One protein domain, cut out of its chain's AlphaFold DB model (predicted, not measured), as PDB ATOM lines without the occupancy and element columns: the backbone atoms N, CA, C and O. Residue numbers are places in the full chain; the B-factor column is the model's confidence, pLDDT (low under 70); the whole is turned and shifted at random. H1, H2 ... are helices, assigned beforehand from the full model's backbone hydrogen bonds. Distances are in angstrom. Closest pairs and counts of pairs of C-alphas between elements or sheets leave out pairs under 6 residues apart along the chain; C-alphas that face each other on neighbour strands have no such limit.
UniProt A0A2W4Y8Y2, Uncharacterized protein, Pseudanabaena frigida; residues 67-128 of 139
ATOM      1  N   GLU A  67       9.644  37.458  24.120       84.25
ATOM      2  CA  GLU A  67      10.466  38.671  24.157       84.25
ATOM      3  C   GLU A  67       9.718  39.885  24.747       84.25
ATOM      4  O   GLU A  67      10.271  40.649  25.541       84.25
ATOM      5  N   ARG A  68       8.432  40.066  24.409       81.44
ATOM      6  CA  ARG A  68       7.617  41.180  24.915       81.44
ATOM      7  C   ARG A  68       7.391  41.075  26.421       81.44
ATOM      8  O   ARG A  68       7.430  42.102  27.103       81.44
ATOM      9  N   GLU A  69       7.170  39.864  26.933       85.31
ATOM     10  CA  GLU A  69       7.013  39.651  28.373       85.31
ATOM     11  C   GLU A  69       8.363  39.777  29.096       85.31
ATOM     12  O   GLU A  69       8.436  40.498  30.084       85.31
ATOM     13  N   GLN A  70       9.468  39.262  28.540       87.88
ATOM     14  CA  GLN A  70      10.821  39.506  29.073       87.88
ATOM     15  C   GLN A  70      11.147  41.009  29.183       87.88
ATOM     16  O   GLN A  70      11.576  41.480  30.239       87.88
ATOM     17  N   ARG A  71      10.868  41.807  28.138       87.12
ATOM     18  CA  ARG A  71      11.014  43.279  28.175       87.12
ATOM     19  C   ARG A  71      10.091  43.933  29.218       87.12
ATOM     20  O   ARG A  71      10.416  44.985  29.773       87.12
ATOM     21  N   ARG A  72       8.915  43.362  29.502       88.06
ATOM     22  CA  ARG A  72       8.002  43.833  30.564       88.06
ATOM     23  C   ARG A  72       8.520  43.483  31.961       88.06
ATOM     24  O   ARG A  72       8.492  44.354  32.830       88.06
ATOM     25  N   GLU A  73       9.041  42.279  32.169       90.62
ATOM     26  CA  GLU A  73       9.654  41.867  33.433       90.62
ATOM     27  C   GLU A  73      10.919  42.663  33.756       90.62
ATOM     28  O   GLU A  73      11.082  43.106  34.892       90.62
ATOM     29  N   ALA A  74      11.786  42.898  32.767       91.81
ATOM     30  CA  ALA A  74      12.993  43.707  32.933       91.81
ATOM     31  C   ALA A  74      12.654  45.125  33.427       91.81
ATOM     32  O   ALA A  74      13.232  45.592  34.408       91.81
ATOM     33  N   ARG A  75      11.641  45.769  32.825       91.56
ATOM     34  CA  ARG A  75      11.109  47.057  33.303       91.56
ATOM     35  C   ARG A  75      10.537  46.979  34.709       91.56
ATOM     36  O   ARG A  75      10.829  47.854  35.513       91.56
ATOM     37  N   ARG A  76       9.741  45.948  35.023       94.31
ATOM     38  CA  ARG A  76       9.202  45.763  36.381       94.31
ATOM     39  C   ARG A  76      10.336  45.735  37.406       94.31
ATOM     40  O   ARG A  76      10.280  46.500  38.358       94.31
ATOM     41  N   LYS A  77      11.387  44.946  37.166       94.75
ATOM     42  CA  LYS A  77      12.564  44.874  38.050       94.75
ATOM     43  C   LYS A  77      13.280  46.224  38.183       94.75
ATOM     44  O   LYS A  77      13.639  46.604  39.289       94.75
ATOM     45  N   GLN A  78      13.445  46.975  37.089       95.12
ATOM     46  CA  GLN A  78      14.032  48.327  37.121       95.12
ATOM     47  C   GLN A  78      13.167  49.366  37.849       95.12
ATOM     48  O   GLN A  78      13.691  50.371  38.311       95.12
ATOM     49  N   ILE A  79      11.855  49.149  37.936       94.88
ATOM     50  CA  ILE A  79      10.933  50.006  38.690       94.88
ATOM     51  C   ILE A  79      10.949  49.630  40.172       94.88
ATOM     52  O   ILE A  79      10.989  50.512  41.023       94.88
ATOM     53  N   GLU A  80      10.990  48.333  40.491       96.38
ATOM     54  CA  GLU A  80      11.056  47.821  41.866       96.38
ATOM     55  C   GLU A  80      12.285  48.336  42.643       96.38
ATOM     56  O   GLU A  80      12.184  48.508  43.852       96.38
ATOM     57  N   THR A  81      13.402  48.683  41.984       96.12
ATOM     58  CA  THR A  81      14.576  49.306  42.645       96.12
ATOM     59  C   THR A  81      14.386  50.777  43.038       96.12
ATOM     60  O   THR A  81      15.205  51.322  43.776       96.12
ATOM     61  N   VAL A  82      13.332  51.438  42.547       96.38
ATOM     62  CA  VAL A  82      12.994  52.844  42.846       96.38
ATOM     63  C   VAL A  82      11.907  52.946  43.927       96.38
ATOM     64  O   VAL A  82      11.687  54.012  44.511       96.38
ATOM     65  N   LEU A  83      11.203  51.844  44.180       96.69
ATOM     66  CA  LEU A  83      10.084  51.749  45.108       96.69
ATOM     67  C   LEU A  83      10.546  51.367  46.520       96.69
ATOM     68  O   LEU A  83      11.581  50.732  46.709       96.69
ATOM     69  N   THR A  84       9.747  51.722  47.524       97.50
ATOM     70  CA  THR A  84       9.885  51.156  48.872       97.50
ATOM     71  C   THR A  84       9.384  49.701  48.891       97.50
ATOM     72  O   THR A  84       8.570  49.329  48.039       97.50
ATOM     73  N   PRO A  85       9.800  48.864  49.863       97.31
ATOM     74  CA  PRO A  85       9.329  47.479  49.962       97.31
ATOM     75  C   PRO A  85       7.796  47.347  49.959       97.31
ATOM     76  O   PRO A  85       7.252  46.484  49.267       97.31
ATOM     77  N   ASP A  86       7.090  48.250  50.641       97.12
ATOM     78  CA  ASP A  86       5.624  48.255  50.705       97.12
ATOM     79  C   ASP A  86       4.990  48.612  49.350       97.12
ATOM     80  O   ASP A  86       4.025  47.979  48.915       97.12
ATOM     81  N   GLN A  87       5.565  49.584  48.630       97.56
ATOM     82  CA  GLN A  87       5.145  49.934  47.270       97.56
ATOM     83  C   GLN A  87       5.393  48.773  46.286       97.56
ATOM     84  O   GLN A  87       4.570  48.546  45.398       97.56
ATOM     85  N   VAL A  88       6.473  47.995  46.455       97.75
ATOM     86  CA  VAL A  88       6.725  46.772  45.667       97.75
ATOM     87  C   VAL A  88       5.649  45.716  45.933       97.75
ATOM     88  O   VAL A  88       5.124  45.132  44.982       97.75
ATOM     89  N   GLN A  89       5.257  45.495  47.192       97.81
ATOM     90  CA  GLN A  89       4.171  44.564  47.522       97.81
ATOM     91  C   GLN A  89       2.836  44.994  46.893       97.81
ATOM     92  O   GLN A  89       2.157  44.173  46.272       97.81
ATOM     93  N   GLN A  90       2.487  46.283  46.981       97.56
ATOM     94  CA  GLN A  90       1.282  46.840  46.353       97.56
ATOM     95  C   GLN A  90       1.307  46.691  44.824       97.56
ATOM     96  O   GLN A  90       0.313  46.269  44.228       97.56
ATOM     97  N   LEU A  91       2.453  46.964  44.186       97.06
ATOM     98  CA  LEU A  91       2.644  46.769  42.749       97.06
ATOM     99  C   LEU A  91       2.422  45.304  42.350       97.06
ATOM    100  O   LEU A  91       1.686  45.019  41.405       97.06
ATOM    101  N   GLN A  92       3.027  44.364  43.078       96.12
ATOM    102  CA  GLN A  92       2.901  42.936  42.793       96.12
ATOM    103  C   GLN A  92       1.477  42.416  43.020       96.12
ATOM    104  O   GLN A  92       1.004  41.606  42.223       96.12
ATOM    105  N   ALA A  93       0.769  42.892  44.049       97.50
ATOM    106  CA  ALA A  93      -0.636  42.557  44.273       97.50
ATOM    107  C   ALA A  93      -1.515  43.001  43.089       97.50
ATOM    108  O   ALA A  93      -2.282  42.201  42.552       97.50
ATOM    109  N   LYS A  94      -1.332  44.236  42.614       96.81
ATOM    110  CA  LYS A  94      -2.050  44.794  41.457       96.81
ATOM    111  C   LYS A  94      -1.758  44.048  40.157       96.81
ATOM    112  O   LYS A  94      -2.674  43.727  39.402       96.81
ATOM    113  N   LEU A  95      -0.497  43.693  39.916       94.75
ATOM    114  CA  LEU A  95      -0.112  42.870  38.765       94.75
ATOM    115  C   LEU A  95      -0.736  41.464  38.817       94.75
ATOM    116  O   LEU A  95      -1.197  40.975  37.788       94.75
ATOM    117  N   LYS A  96      -0.810  40.835  40.001       95.38
ATOM    118  CA  LYS A  96      -1.500  39.543  40.205       95.38
ATOM    119  C   LYS A  96      -3.014  39.635  39.979       95.38
ATOM    120  O   LYS A  96      -3.609  38.669  39.521       95.38
ATOM    121  N   GLN A  97      -3.620  40.796  40.234       95.88
ATOM    122  CA  GLN A  97      -5.018  41.107  39.898       95.88
ATOM    123  C   GLN A  97      -5.238  41.397  38.396       95.88
ATOM    124  O   GLN A  97      -6.343  41.749  37.994       95.88
ATOM    125  N   GLY A  98      -4.204  41.272  37.552       93.19
ATOM    126  CA  GLY A  98      -4.287  41.520  36.109       93.19
ATOM    127  C   GLY A  98      -4.132  42.988  35.700       93.19
ATOM    128  O   GLY A  98      -4.298  43.320  34.523       93.19
ATOM    129  N   GLU A  99      -3.792  43.891  36.626       95.12
ATOM    130  CA  GLU A  99      -3.592  45.300  36.294       95.12
ATOM    131  C   GLU A  99      -2.358  45.493  35.389       95.12
ATOM    132  O   GLU A  99      -1.314  44.853  35.541       95.12
ATOM    133  N   LYS A 100      -2.458  46.393  34.402       93.12
ATOM    134  CA  LYS A 100      -1.327  46.729  33.525       93.12
ATOM    135  C   LYS A 100      -0.276  47.504  34.324       93.12
ATOM    136  O   LYS A 100      -0.631  48.417  35.059       93.12
ATOM    137  N   LEU A 101       1.011  47.207  34.098       92.44
ATOM    138  CA  LEU A 101       2.145  47.763  34.859       92.44
ATOM    139  C   LEU A 101       2.066  49.287  35.056       92.44
ATOM    140  O   LEU A 101       2.215  49.755  36.176       92.44
ATOM    141  N   ARG A 102       1.771  50.044  33.989       93.00
ATOM    142  CA  ARG A 102       1.634  51.509  34.042       93.00
ATOM    143  C   ARG A 102       0.502  51.951  34.981       93.00
ATOM    144  O   ARG A 102       0.770  52.647  35.945       93.00
ATOM    145  N   LYS A 103      -0.711  51.419  34.795       95.25
ATOM    146  CA  LYS A 103      -1.876  51.713  35.652       95.25
ATOM    147  C   LYS A 103      -1.641  51.321  37.117       95.25
ATOM    148  O   LYS A 103      -2.034  52.052  38.018       95.25
ATOM    149  N   ALA A 104      -0.972  50.188  37.353       96.19
ATOM    150  CA  ALA A 104      -0.624  49.750  38.700       96.19
ATOM    151  C   ALA A 104       0.306  50.764  39.390       96.19
ATOM    152  O   ALA A 104       0.033  51.149  40.521       96.19
ATOM    153  N   ILE A 105       1.333  51.255  38.688       95.62
ATOM    154  CA  ILE A 105       2.258  52.305  39.154       95.62
ATOM    155  C   ILE A 105       1.536  53.633  39.397       95.62
ATOM    156  O   ILE A 105       1.727  54.234  40.451       95.62
ATOM    157  N   ASP A 106       0.683  54.069  38.465       95.31
ATOM    158  CA  ASP A 106      -0.063  55.335  38.557       95.31
ATOM    159  C   ASP A 106      -0.976  55.384  39.801       95.31
ATOM    160  O   ASP A 106      -1.288  56.457  40.312       95.31
ATOM    161  N   SER A 107      -1.376  54.213  40.308       95.44
ATOM    162  CA  SER A 107      -2.195  54.052  41.516       95.44
ATOM    163  C   SER A 107      -1.413  53.868  42.828       95.44
ATOM    164  O   SER A 107      -2.029  53.631  43.865       95.44
ATOM    165  N   LEU A 108      -0.078  53.944  42.801       95.44
ATOM    166  CA  LEU A 108       0.757  53.934  44.006       95.44
ATOM    167  C   LEU A 108       0.962  55.358  44.542       95.44
ATOM    168  O   LEU A 108       1.100  56.321  43.785       95.44
ATOM    169  N   ASN A 109       1.097  55.481  45.864       95.81
ATOM    170  CA  ASN A 109       1.501  56.727  46.519       95.81
ATOM    171  C   ASN A 109       3.010  56.967  46.330       95.81
ATOM    172  O   ASN A 109       3.812  56.693  47.223       95.81
ATOM    173  N   LEU A 110       3.392  57.423  45.136       95.75
ATOM    174  CA  LEU A 110       4.775  57.709  44.735       95.75
ATOM    175  C   LEU A 110       5.167  59.163  45.020       95.75
ATOM    176  O   LEU A 110       4.393  60.084  44.734       95.75
ATOM    177  N   THR A 111       6.405  59.385  45.470       97.12
ATOM    178  CA  THR A 111       6.984  60.737  45.553       97.12
ATOM    179  C   THR A 111       7.271  61.311  44.158       97.12
ATOM    180  O   THR A 111       7.328  60.575  43.168       97.12
ATOM    181  N   ALA A 112       7.477  62.630  44.055       96.50
ATOM    182  CA  ALA A 112       7.834  63.279  42.789       96.50
ATOM    183  C   ALA A 112       9.113  62.677  42.165       96.50
ATOM    184  O   ALA A 112       9.125  62.343  40.979       96.50
ATOM    185  N   ASP A 113      10.142  62.438  42.982       95.12
ATOM    186  CA  ASP A 113      11.406  61.836  42.540       95.12
ATOM    187  C   ASP A 113      11.228  60.402  42.033       95.12
ATOM    188  O   ASP A 113      11.835  60.012  41.032       95.12
ATOM    189  N   GLN A 114      10.382  59.607  42.703       96.56
ATOM    190  CA  GLN A 114      10.053  58.252  42.261       96.56
ATOM    191  C   GLN A 114       9.322  58.277  40.917       96.56
ATOM    192  O   GLN A 114       9.705  57.541  40.009       96.56
ATOM    193  N   LYS A 115       8.320  59.157  40.757       96.06
ATOM    194  CA  LYS A 115       7.586  59.329  39.493       96.06
ATOM    195  C   LYS A 115       8.528  59.682  38.341       96.06
ATOM    196  O   LYS A 115       8.481  59.016  37.311       96.06
ATOM    197  N   ASN A 116       9.428  60.647  38.539       96.06
ATOM    198  CA  ASN A 116      10.398  61.061  37.522       96.06
ATOM    199  C   ASN A 116      11.348  59.909  37.124       96.06
ATOM    200  O   ASN A 116      11.483  59.570  35.950       96.06
ATOM    201  N   LYS A 117      11.943  59.221  38.108       95.88
ATOM    202  CA  LYS A 117      12.818  58.059  37.857       95.88
ATOM    203  C   LYS A 117      12.095  56.928  37.112       95.88
ATOM    204  O   LYS A 117      12.668  56.334  36.202       95.88
ATOM    205  N   ILE A 118      10.837  56.650  37.460       95.06
ATOM    206  CA  ILE A 118      10.019  55.623  36.800       95.06
ATOM    207  C   ILE A 118       9.624  56.046  35.379       95.06
ATOM    208  O   ILE A 118       9.633  55.207  34.476       95.06
ATOM    209  N   GLN A 119       9.336  57.329  35.144       93.25
ATOM    210  CA  GLN A 119       9.077  57.861  33.805       93.25
ATOM    211  C   GLN A 119      10.273  57.625  32.873       93.25
ATOM    212  O   GLN A 119      10.085  57.070  31.793       93.25
ATOM    213  N   ILE A 120      11.497  57.915  33.328       93.44
ATOM    214  CA  ILE A 120      12.736  57.669  32.566       93.44
ATOM    215  C   ILE A 120      12.904  56.174  32.220       93.44
ATOM    216  O   ILE A 120      13.314  55.837  31.108       93.44
ATOM    217  N   VAL A 121      12.575  55.261  33.144       91.44
ATOM    218  CA  VAL A 121      12.609  53.803  32.890       91.44
ATOM    219  C   VAL A 121      11.563  53.379  31.852       91.44
ATOM    220  O   VAL A 121      11.836  52.523  31.008       91.44
ATOM    221  N   MET A 122      10.370  53.978  31.881       89.38
ATOM    222  CA  MET A 122       9.338  53.717  30.877       89.38
ATOM    223  C   MET A 122       9.750  54.245  29.499       89.38
ATOM    224  O   MET A 122       9.648  53.510  28.518       89.38
ATOM    225  N   GLU A 123      10.232  55.483  29.420       87.75
ATOM    226  CA  GLU A 123      10.542  56.203  28.179       87.75
ATOM    227  C   GLU A 123      11.645  55.525  27.357       87.75
ATOM    228  O   GLU A 123      11.402  55.156  26.208       87.75
ATOM    229  N   LYS A 124      12.775  55.178  27.993       82.38
ATOM    230  CA  LYS A 124      13.886  54.413  27.383       82.38
ATOM    231  C   LYS A 124      13.469  53.090  26.730       82.38
ATOM    232  O   LYS A 124      14.204  52.527  25.926       82.38
ATOM    233  N   SER A 125      12.309  52.550  27.102       69.69
ATOM    234  CA  SER A 125      11.796  51.296  26.547       69.69
ATOM    235  C   SER A 125      10.903  51.464  25.315       69.69
ATOM    236  O   SER A 125      10.663  50.476  24.619       69.69
ATOM    237  N   TYR A 126      10.414  52.679  25.045       67.62
ATOM    238  CA  TYR A 126       9.692  53.013  23.814       67.62
ATOM    239  C   TYR A 126      10.666  53.291  22.662       67.62
ATOM    240  O   TYR A 126      10.401  52.888  21.535       67.62
ATOM    241  N   GLU A 127      11.842  53.855  22.946       62.06
ATOM    242  CA  GLU A 127      12.925  54.041  21.961       62.06
ATOM    243  C   GLU A 127      13.438  52.709  21.371       62.06
ATOM    244  O   GLU A 127      14.004  52.675  20.283       62.06
ATOM    245  N   GLN A 128      13.217  51.590  22.073       56.97
ATOM    246  CA  GLN A 128      13.660  50.251  21.673       56.97
ATOM    247  C   GLN A 128      12.620  49.433  20.887       56.97
ATOM    248  O   GLN A 128      12.846  48.238  20.653       56.97
TER     249      GLN A 128
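What this domain is: This is residues 67 to 128 of the 139 residues of an uncharacterized protein of Pseudanabaena frigida (UniProt A0A2W4Y8Y2). Two helices, H1 and H4, run side by side in opposite directions, shifted along each other so that only part of each meets the other. H2 and H3, packed on each other at a steep tilt, lie over one side of this pair: H3 beside the groove between H1 and H4, and H2 folded back from the end of H1, with few contacts between the two pairs. The printed part has 62 residues, with four named helices in the order H1, H2, H3, H4 and no named strand; the class is all helix. The whole is compact, with a radius of gyration of the C-alphas of 11.0 A, and rounded, spanning 29 by 26 by 17 A.

How they stand to each other: Begin with the longest helix, H1, residues 67 to 80, and look across to H4, residues 112 to 123. They touch through residues 75 to 79 of H1 and 118 to 122 of H4 alone, and the closest C-alphas, those of Ile 79 and Ile 118, are 6.0 A apart. They run opposite ways at a shallow tilt of 17 degrees. Next find H2, residues 85 to 96, which is close to H1 but not clearly touching it: the closest C-alphas, those of Glu 80 and Val 88, are 5.9 A apart. These two run opposite ways at a shallow tilt of 27 degrees. With its residues 91 to 95 alone, H2 touches H3, residues 101 to 106; the closest C-alphas, of Lys 94 and Ala 104, are 5.8 A apart. H2 and H3 run opposite ways at a steep tilt of 52 degrees. H3 is close to H1 but not clearly touching it, with the closest C-alphas, of Arg 76 and Leu 101, 7.5 A apart. H3 and H4 are near each other, and H2 and H4 are apart. In H1, H2, H3 and H4 every O i to N i+4 pair is within hydrogen-bond range.

Where its parts are: Find C-alpha 67 at (10.466, 38.671, 24.157); from there H1 runs 19.9 A to C-alpha 80. H2 begins at C-alpha 85, at (9.329, 47.479, 49.962), and is 16.6 A long, while H3 is 8.7 A long. H4 runs 16.5 A from C-alpha 112 to C-alpha 123 at (10.542, 56.203, 28.179).

The domain as a whole: The C-alphas farthest apart are those of Glu 67 and Ala 112, at 31.0 A, while the first and last printed C-alphas, of Glu 67 and Gln 128, are 12.3 A apart. The printed part has no cut, and the links H1 to H2, H2 to H3 and H3 to H4 are tight. The mean pLDDT of the printed part is 92.0; look for values under 70 at residues 125 to 128, after H4.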